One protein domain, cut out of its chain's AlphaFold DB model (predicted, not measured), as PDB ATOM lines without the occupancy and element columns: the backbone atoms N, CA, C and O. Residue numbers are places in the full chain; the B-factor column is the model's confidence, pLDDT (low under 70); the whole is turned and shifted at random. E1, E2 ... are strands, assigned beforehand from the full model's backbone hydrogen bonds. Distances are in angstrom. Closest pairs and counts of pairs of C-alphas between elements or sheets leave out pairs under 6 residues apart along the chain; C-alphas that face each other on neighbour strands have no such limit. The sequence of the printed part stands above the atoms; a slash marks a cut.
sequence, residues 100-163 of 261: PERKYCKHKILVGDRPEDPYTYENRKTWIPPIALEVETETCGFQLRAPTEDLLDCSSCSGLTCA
ATOM      1  N   PRO A 100      83.471  18.429 -29.885       83.19
ATOM      2  CA  PRO A 100      82.149  19.072 -29.864       83.19
ATOM      3  C   PRO A 100      81.015  18.230 -30.468       83.19
ATOM      4  O   PRO A 100      79.844  18.484 -30.208       83.19
ATOM      5  N   GLU A 101      81.347  17.232 -31.287       86.81
ATOM      6  CA  GLU A 101      80.378  16.357 -31.953       86.81
ATOM      7  C   GLU A 101      80.142  15.050 -31.182       86.81
ATOM      8  O   GLU A 101      79.247  14.267 -31.525       86.81
ATOM      9  N   ARG A 102      80.941  14.776 -30.141       88.50
ATOM     10  CA  ARG A 102      80.841  13.533 -29.372       88.50
ATOM     11  C   ARG A 102      79.560  13.526 -28.550       88.50
ATOM     12  O   ARG A 102      79.282  14.424 -27.765       88.50
ATOM     13  N   LYS A 103      78.803  12.442 -28.687       89.25
ATOM     14  CA  LYS A 103      77.597  12.162 -27.906       89.25
ATOM     15  C   LYS A 103      77.880  10.986 -26.981       89.25
ATOM     16  O   LYS A 103      78.489  10.006 -27.405       89.25
ATOM     17  N   TYR A 104      77.420  11.057 -25.737       92.31
ATOM     18  CA  TYR A 104      77.669  10.023 -24.732       92.31
ATOM     19  C   TYR A 104      76.370   9.444 -24.180       92.31
ATOM     20  O   TYR A 104      75.368  10.139 -24.013       92.31
ATOM     21  N   CYS A 105      76.399   8.147 -23.889       91.81
ATOM     22  CA  CYS A 105      75.272   7.413 -23.346       91.81
ATOM     23  C   CYS A 105      74.940   7.893 -21.928       91.81
ATOM     24  O   CYS A 105      75.753   7.754 -21.011       91.81
ATOM     25  N   LYS A 106      73.710   8.386 -21.736       91.56
ATOM     26  CA  LYS A 106      73.201   8.877 -20.443       91.56
ATOM     27  C   LYS A 106      72.439   7.819 -19.622       91.56
ATOM     28  O   LYS A 106      71.869   8.152 -18.585       91.56
ATOM     29  N   HIS A 107      72.399   6.555 -20.062       91.19
ATOM     30  CA  HIS A 107      71.754   5.473 -19.305       91.19
ATOM     31  C   HIS A 107      72.432   5.266 -17.947       91.19
ATOM     32  O   HIS A 107      73.656   5.377 -17.842       91.19
ATOM     33  N   LYS A 108      71.644   4.910 -16.930       91.38
ATOM     34  CA  LYS A 108      72.159   4.437 -15.641       91.38
ATOM     35  C   LYS A 108      72.408   2.933 -15.695       91.38
ATOM     36  O   LYS A 108      71.575   2.204 -16.226       91.38
ATOM     37  N   ILE A 109      73.542   2.493 -15.165       90.81
ATOM     38  CA  ILE A 109      73.944   1.085 -15.021       90.81
ATOM     39  C   ILE A 109      74.331   0.832 -13.558       90.81
ATOM     40  O   ILE A 109      74.623   1.792 -12.842       90.81
ATOM     41  N   LEU A 110      74.343  -0.426 -13.101       89.12
ATOM     42  CA  LEU A 110      74.937  -0.738 -11.795       89.12
ATOM     43  C   LEU A 110      76.435  -0.457 -11.836       89.12
ATOM     44  O   LEU A 110      77.094  -0.677 -12.856       89.12
ATOM     45  N   VAL A 111      76.973  -0.017 -10.705       87.25
ATOM     46  CA  VAL A 111      78.424   0.060 -10.534       87.25
ATOM     47  C   VAL A 111      79.016  -1.338 -10.727       87.25
ATOM     48  O   VAL A 111      78.613  -2.288 -10.059       87.25
ATOM     49  N   GLY A 112      79.966  -1.459 -11.657       85.44
ATOM     50  CA  GLY A 112      80.622  -2.731 -11.987       85.44
ATOM     51  C   GLY A 112      79.968  -3.544 -13.110       85.44
ATOM     52  O   GLY A 112      80.581  -4.499 -13.576       85.44
ATOM     53  N   ASP A 113      78.799  -3.140 -13.619       88.06
ATOM     54  CA  ASP A 113      78.122  -3.823 -14.737       88.06
ATOM     55  C   ASP A 113      78.611  -3.360 -16.122       88.06
ATOM     56  O   ASP A 113      78.071  -3.770 -17.156       88.06
ATOM     57  N   ARG A 114      79.623  -2.486 -16.193       87.94
ATOM     58  CA  ARG A 114      80.211  -2.091 -17.478       87.94
ATOM     59  C   ARG A 114      80.921  -3.307 -18.100       87.94
ATOM     60  O   ARG A 114      81.800  -3.871 -17.451       87.94
ATOM     61  N   PRO A 115      80.606  -3.689 -19.351       88.44
ATOM     62  CA  PRO A 115      81.316  -4.778 -20.012       88.44
ATOM     63  C   PRO A 115      82.803  -4.473 -20.176       88.44
ATOM     64  O   PRO A 115      83.178  -3.329 -20.440       88.44
ATOM     65  N   GLU A 116      83.634  -5.513 -20.095       87.69
ATOM     66  CA  GLU A 116      85.074  -5.409 -20.353       87.69
ATOM     67  C   GLU A 116      85.360  -4.974 -21.800       87.69
ATOM     68  O   GLU A 116      86.184  -4.087 -22.019       87.69
ATOM     69  N   ASP A 117      84.630  -5.536 -22.773       89.62
ATOM     70  CA  ASP A 117      84.624  -5.079 -24.165       89.62
ATOM     71  C   ASP A 117      83.276  -4.421 -24.514       89.62
ATOM     72  O   ASP A 117      82.283  -5.108 -24.763       89.62
ATOM     73  N   PRO A 118      83.205  -3.085 -24.587       87.50
ATOM     74  CA  PRO A 118      81.967  -2.380 -24.896       87.50
ATOM     75  C   PRO A 118      81.587  -2.413 -26.389       87.50
ATOM     76  O   PRO A 118      80.573  -1.823 -26.760       87.50
ATOM     77  N   TYR A 119      82.376  -3.050 -27.261       87.38
ATOM     78  CA  TYR A 119      82.120  -3.138 -28.705       87.38
ATOM     79  C   TYR A 119      81.654  -4.523 -29.168       87.38
ATOM     80  O   TYR A 119      81.413  -4.703 -30.364       87.38
ATOM     81  N   THR A 120      81.527  -5.506 -28.272       84.00
ATOM     82  CA  THR A 120      80.950  -6.802 -28.646       84.00
ATOM     83  C   THR A 120      79.439  -6.697 -28.865       84.00
ATOM     84  O   THR A 120      78.731  -6.002 -28.138       84.00
ATOM     85  N   TYR A 121      78.934  -7.414 -29.872       73.31
ATOM     86  CA  TYR A 121      77.509  -7.436 -30.224       73.31
ATOM     87  C   TYR A 121      76.661  -8.232 -29.214       73.31
ATOM     88  O   TYR A 121      75.440  -8.136 -29.203       73.31
ATOM     89  N   GLU A 122      77.308  -9.032 -28.363       78.19
ATOM     90  CA  GLU A 122      76.656  -9.906 -27.379       78.19
ATOM     91  C   GLU A 122      76.532  -9.266 -25.989       78.19
ATOM     92  O   GLU A 122      76.171  -9.944 -25.020       78.19
ATOM     93  N   ASN A 123      76.841  -7.970 -25.865       81.44
ATOM     94  CA  ASN A 123      76.720  -7.276 -24.592       81.44
ATOM     95  C   ASN A 123      75.284  -7.364 -24.081       81.44
ATOM     96  O   ASN A 123      74.315  -7.039 -24.765       81.44
ATOM     97  N   ARG A 124      75.143  -7.834 -22.842       81.62
ATOM     98  CA  ARG A 124      73.833  -7.915 -22.206       81.62
ATOM     99  C   ARG A 124      73.305  -6.508 -21.965       81.62
ATOM    100  O   ARG A 124      74.053  -5.546 -21.817       81.62
ATOM    101  N   LYS A 125      71.986  -6.400 -21.878       82.44
ATOM    102  CA  LYS A 125      71.340  -5.186 -21.400       82.44
ATOM    103  C   LYS A 125      71.693  -4.971 -19.926       82.44
ATOM    104  O   LYS A 125      71.258  -5.753 -19.084       82.44
ATOM    105  N   THR A 126      72.445  -3.912 -19.639       82.06
ATOM    106  CA  THR A 126      72.898  -3.554 -18.280       82.06
ATOM    107  C   THR A 126      72.279  -2.258 -17.762       82.06
ATOM    108  O   THR A 126      72.458  -1.904 -16.600       82.06
ATOM    109  N   TRP A 127      71.528  -1.534 -18.599       82.94
ATOM    110  CA  TRP A 127      70.859  -0.316 -18.155       82.94
ATOM    111  C   TRP A 127      69.675  -0.600 -17.231       82.94
ATOM    112  O   TRP A 127      68.925  -1.563 -17.411       82.94
ATOM    113  N   ILE A 128      69.467   0.315 -16.285       82.00
ATOM    114  CA  ILE A 128      68.397   0.273 -15.293       82.00
ATOM    115  C   ILE A 128      67.500   1.504 -15.461       82.00
ATOM    116  O   ILE A 128      68.009   2.617 -15.616       82.00
ATOM    117  N   PRO A 129      66.163   1.342 -15.447       76.12
ATOM    118  CA  PRO A 129      65.255   2.478 -15.463       76.12
ATOM    119  C   PRO A 129      65.341   3.282 -14.149       76.12
ATOM    120  O   PRO A 129      65.531   2.691 -13.086       76.12
ATOM    121  N   PRO A 130      65.096   4.605 -14.165       67.06
ATOM    122  CA  PRO A 130      65.301   5.487 -13.008       67.06
ATOM    123  C   PRO A 130      64.464   5.170 -11.759       67.06
ATOM    124  O   PRO A 130      64.688   5.775 -10.722       67.06
ATOM    125  N   ILE A 131      63.485   4.265 -11.843       66.81
ATOM    126  CA  ILE A 131      62.552   3.931 -10.752       66.81
ATOM    127  C   ILE A 131      63.183   2.957  -9.730       66.81
ATOM    128  O   ILE A 131      62.690   2.834  -8.612       66.81
ATOM    129  N   ALA A 132      64.292   2.288 -10.058       63.00
ATOM    130  CA  ALA A 132      64.934   1.287  -9.194       63.00
ATOM    131  C   ALA A 132      65.893   1.901  -8.139       63.00
ATOM    132  O   ALA A 132      67.063   1.539  -8.073       63.00
ATOM    133  N   LEU A 133      65.421   2.856  -7.331       59.41
ATOM    134  CA  LEU A 133      66.248   3.802  -6.547       59.41
ATOM    135  C   LEU A 133      66.917   3.279  -5.256       59.41
ATOM    136  O   LEU A 133      67.324   4.081  -4.423       59.41
ATOM    137  N   GLU A 134      67.098   1.971  -5.081       73.75
ATOM    138  CA  GLU A 134      67.785   1.422  -3.891       73.75
ATOM    139  C   GLU A 134      69.141   0.769  -4.201       73.75
ATOM    140  O   GLU A 134      69.733   0.116  -3.345       73.75
ATOM    141  N   VAL A 135      69.655   0.950  -5.419       79.69
ATOM    142  CA  VAL A 135      70.957   0.420  -5.847       79.69
ATOM    143  C   VAL A 135      71.887   1.538  -6.297       79.69
ATOM    144  O   VAL A 135      71.463   2.523  -6.903       79.69
ATOM    145  N   GLU A 136      73.171   1.384  -5.987       85.75
ATOM    146  CA  GLU A 136      74.213   2.299  -6.442       85.75
ATOM    147  C   GLU A 136      74.351   2.204  -7.967       85.75
ATOM    148  O   GLU A 136      74.476   1.113  -8.531       85.75
ATOM    149  N   THR A 137      74.299   3.350  -8.647       88.31
ATOM    150  CA  THR A 137      74.349   3.415 -10.112       88.31
ATOM    151  C   THR A 137      75.374   4.429 -10.592       88.31
ATOM    152  O   THR A 137      75.611   5.453  -9.953       88.31
ATOM    153  N   GLU A 138      75.932   4.173 -11.771       89.38
ATOM    154  CA  GLU A 138      76.767   5.117 -12.513       89.38
ATOM    155  C   GLU A 138      76.157   5.419 -13.889       89.38
ATOM    156  O   GLU A 138      75.273   4.715 -14.385       89.38
ATOM    157  N   THR A 139      76.603   6.504 -14.523       91.19
ATOM    158  CA  THR A 139      76.256   6.778 -15.923       91.19
ATOM    159  C   THR A 139      77.101   5.881 -16.828       91.19
ATOM    160  O   THR A 139      78.317   5.817 -16.665       91.19
ATOM    161  N   CYS A 140      76.483   5.229 -17.818       91.94
ATOM    162  CA  CYS A 140      77.187   4.384 -18.785       91.94
ATOM    163  C   CYS A 140      78.378   5.125 -19.413       91.94
ATOM    164  O   CYS A 140      79.490   4.597 -19.403       91.94
ATOM    165  N   GLY A 141      78.153   6.348 -19.912       91.06
ATOM    166  CA  GLY A 141      79.206   7.261 -20.371       91.06
ATOM    167  C   GLY A 141      79.908   6.822 -21.655       91.06
ATOM    168  O   GLY A 141      80.853   7.465 -22.101       91.06
ATOM    169  N   PHE A 142      79.460   5.728 -22.266       92.69
ATOM    170  CA  PHE A 142      80.047   5.213 -23.489       92.69
ATOM    171  C   PHE A 142      79.721   6.116 -24.683       92.69
ATOM    172  O   PHE A 142      78.608   6.639 -24.783       92.69
ATOM    173  N   GLN A 143      80.689   6.314 -25.580       92.69
ATOM    174  CA  GLN A 143      80.510   7.186 -26.737       92.69
ATOM    175  C   GLN A 143      79.518   6.554 -27.714       92.69
ATOM    176  O   GLN A 143      79.712   5.440 -28.198       92.69
ATOM    177  N   LEU A 144      78.434   7.272 -27.984       90.25
ATOM    178  CA  LEU A 144      77.409   6.850 -28.919       90.25
ATOM    179  C   LEU A 144      77.918   7.072 -30.337       90.25
ATOM    180  O   LEU A 144      78.441   8.138 -30.673       90.25
ATOM    181  N   ARG A 145      77.742   6.062 -31.183       79.88
ATOM    182  CA  ARG A 145      78.035   6.174 -32.608       79.88
ATOM    183  C   ARG A 145      76.753   6.528 -33.334       79.88
ATOM    184  O   ARG A 145      75.721   5.923 -33.067       79.88
ATOM    185  N   ALA A 146      76.836   7.529 -34.208       63.22
ATOM    186  CA  ALA A 146      75.703   8.002 -34.989       63.22
ATOM    187  C   ALA A 146      75.010   6.826 -35.694       63.22
ATOM    188  O   ALA A 146      75.706   5.982 -36.271       63.22
ATOM    189  N   PRO A 147      73.673   6.756 -35.691       56.75
ATOM    190  CA  PRO A 147      72.965   5.822 -36.523       56.75
ATOM    191  C   PRO A 147      72.713   6.521 -37.855       56.75
ATOM    192  O   PRO A 147      72.844   7.735 -38.025       56.75
ATOM    193  N   THR A 148      72.274   5.740 -38.813       53.41
ATOM    194  CA  THR A 148      71.661   6.239 -40.037       53.41
ATOM    195  C   THR A 148      70.222   6.749 -39.809       53.41
ATOM    196  O   THR A 148      69.543   7.047 -40.783       53.41
ATOM    197  N   GLU A 149      69.744   6.838 -38.554       60.56
ATOM    198  CA  GLU A 149      68.337   7.047 -38.151       60.56
ATOM    199  C   GLU A 149      68.195   7.872 -36.844       60.56
ATOM    200  O   GLU A 149      69.187   8.236 -36.216       60.56
ATOM    201  N   ASP A 150      66.956   8.138 -36.402       75.88
ATOM    202  CA  ASP A 150      66.599   8.967 -35.229       75.88
ATOM    203  C   ASP A 150      66.955   8.356 -33.847       75.88
ATOM    204  O   ASP A 150      66.732   8.987 -32.805       75.88
ATOM    205  N   LEU A 151      67.510   7.136 -33.798       83.44
ATOM    206  CA  LEU A 151      67.776   6.373 -32.567       83.44
ATOM    207  C   LEU A 151      69.212   5.847 -32.487       83.44
ATOM    208  O   LEU A 151      69.649   5.083 -33.339       83.44
ATOM    209  N   LEU A 152      69.913   6.186 -31.406       87.00
ATOM    210  CA  LEU A 152      71.269   5.751 -31.058       87.00
ATOM    211  C   LEU A 152      71.249   4.502 -30.176       87.00
ATOM    212  O   LEU A 152      70.751   4.556 -29.054       87.00
ATOM    213  N   ASP A 153      71.862   3.413 -30.637       87.38
ATOM    214  CA  ASP A 153      72.148   2.245 -29.798       87.38
ATOM    215  C   ASP A 153      73.519   2.393 -29.115       87.38
ATOM    216  O   ASP A 153      74.525   2.754 -29.733       87.38
ATOM    217  N   CYS A 154      73.559   2.124 -27.812       89.44
ATOM    218  CA  CYS A 154      74.784   2.055 -27.036       89.44
ATOM    219  C   CYS A 154      75.305   0.615 -26.998       89.44
ATOM    220  O   CYS A 154      74.815  -0.189 -26.209       89.44
ATOM    221  N   SER A 155      76.382   0.314 -27.729       89.12
ATOM    222  CA  SER A 155      76.983  -1.033 -27.739       89.12
ATOM    223  C   SER A 155      77.510  -1.506 -26.376       89.12
ATOM    224  O   SER A 155      77.716  -2.700 -26.179       89.12
ATOM    225  N   SER A 156      77.720  -0.591 -25.421       91.25
ATOM    226  CA  SER A 156      78.148  -0.941 -24.063       91.25
ATOM    227  C   SER A 156      76.989  -1.439 -23.197       91.25
ATOM    228  O   SER A 156      77.076  -2.521 -22.634       91.25
ATOM    229  N   CYS A 157      75.895  -0.680 -23.072       91.12
ATOM    230  CA  CYS A 157      74.788  -1.053 -22.179       91.12
ATOM    231  C   CYS A 157      73.558  -1.626 -22.897       91.12
ATOM    232  O   CYS A 157      72.571  -1.954 -22.235       91.12
ATOM    233  N   SER A 158      73.592  -1.704 -24.232       88.50
ATOM    234  CA  SER A 158      72.470  -2.061 -25.118       88.50
ATOM    235  C   SER A 158      71.228  -1.191 -24.885       88.50
ATOM    236  O   SER A 158      70.093  -1.670 -24.783       88.50
ATOM    237  N   GLY A 159      71.463   0.102 -24.653       88.38
ATOM    238  CA  GLY A 159      70.429   1.095 -24.367       88.38
ATOM    239  C   GLY A 159      70.148   1.978 -25.572       88.38
ATOM    240  O   GLY A 159      71.084   2.448 -26.215       88.38
ATOM    241  N   LEU A 160      68.869   2.255 -25.827       88.62
ATOM    242  CA  LEU A 160      68.429   3.138 -26.907       88.62
ATOM    243  C   LEU A 160      68.366   4.587 -26.430       88.62
ATOM    244  O   LEU A 160      67.808   4.892 -25.380       88.62
ATOM    245  N   THR A 161      68.939   5.492 -27.208       89.06
ATOM    246  CA  THR A 161      69.029   6.923 -26.917       89.06
ATOM    247  C   THR A 161      68.419   7.702 -28.077       89.06
ATOM    248  O   THR A 161      68.682   7.400 -29.236       89.06
ATOM    249  N   CYS A 162      67.618   8.725 -27.795       86.12
ATOM    250  CA  CYS A 162      67.091   9.597 -28.845       86.12
ATOM    251  C   CYS A 162      68.235  10.385 -29.508       86.12
ATOM    252  O   CYS A 162      69.007  11.033 -28.804       86.12
ATOM    253  N   ALA A 163      68.348  10.372 -30.841       84.56
ATOM    254  CA  ALA A 163      69.427  11.070 -31.550       84.56
ATOM    255  C   ALA A 163      69.330  12.605 -31.467       84.56
ATOM    256  O   ALA A 163      70.350  13.290 -31.616       84.56
TER     257      ALA A 163
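AT A GLANCE: This is residues 100 to 163 of the 261 residues of the protein "RING-type domain-containing protein" of Pseudocercospora musae (UniProt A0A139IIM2). With little regular structure, this elongated domain is mostly loop round two small hairpins spaced along its length, E1 with E2 and E3 with E4. Residues 111 to 136 loop out from E1, and residues 127 to 128 pair antiparallel with residues 108 to 109 of E1. The 64 printed residues include four named strands, E1 to E4, holding 14 residues, and no named helix: all strand, both sheets antiparallel. It is compact, radius of gyration of the C-alphas 11.7 A, spanning 36 by 23 by 20 A.

IN THESE COORDINATES: E1 is residues 108 to 110, from C-alpha 108 at (72.159, 4.437, -15.641); E2 is 137 to 139. E3, 151 to 154, measures 9.9 A; E4, 159 to 162, measures 10.2 A, ending at (67.091, 9.597, -28.845).

HOW THE PARTS SIT: In hairpin E1 and E2, at 135 degrees, N 109 and O 138 are 2.9 A apart. In hairpin E3 and E4, at 148 degrees, N 152 and O 161 are 2.8 A apart. E2 and E3 are apart. Residues 103 to 104 pair antiparallel with 143 to 144.

THE WHOLE: The C-alphas farthest apart, Glu 134 and Thr 148, are 36.7 A apart. The printed part has no cut. Links E1 to E2 and E2 to E3 are long. Residues 130 to 133 and 146 to 149 have pLDDT under 70.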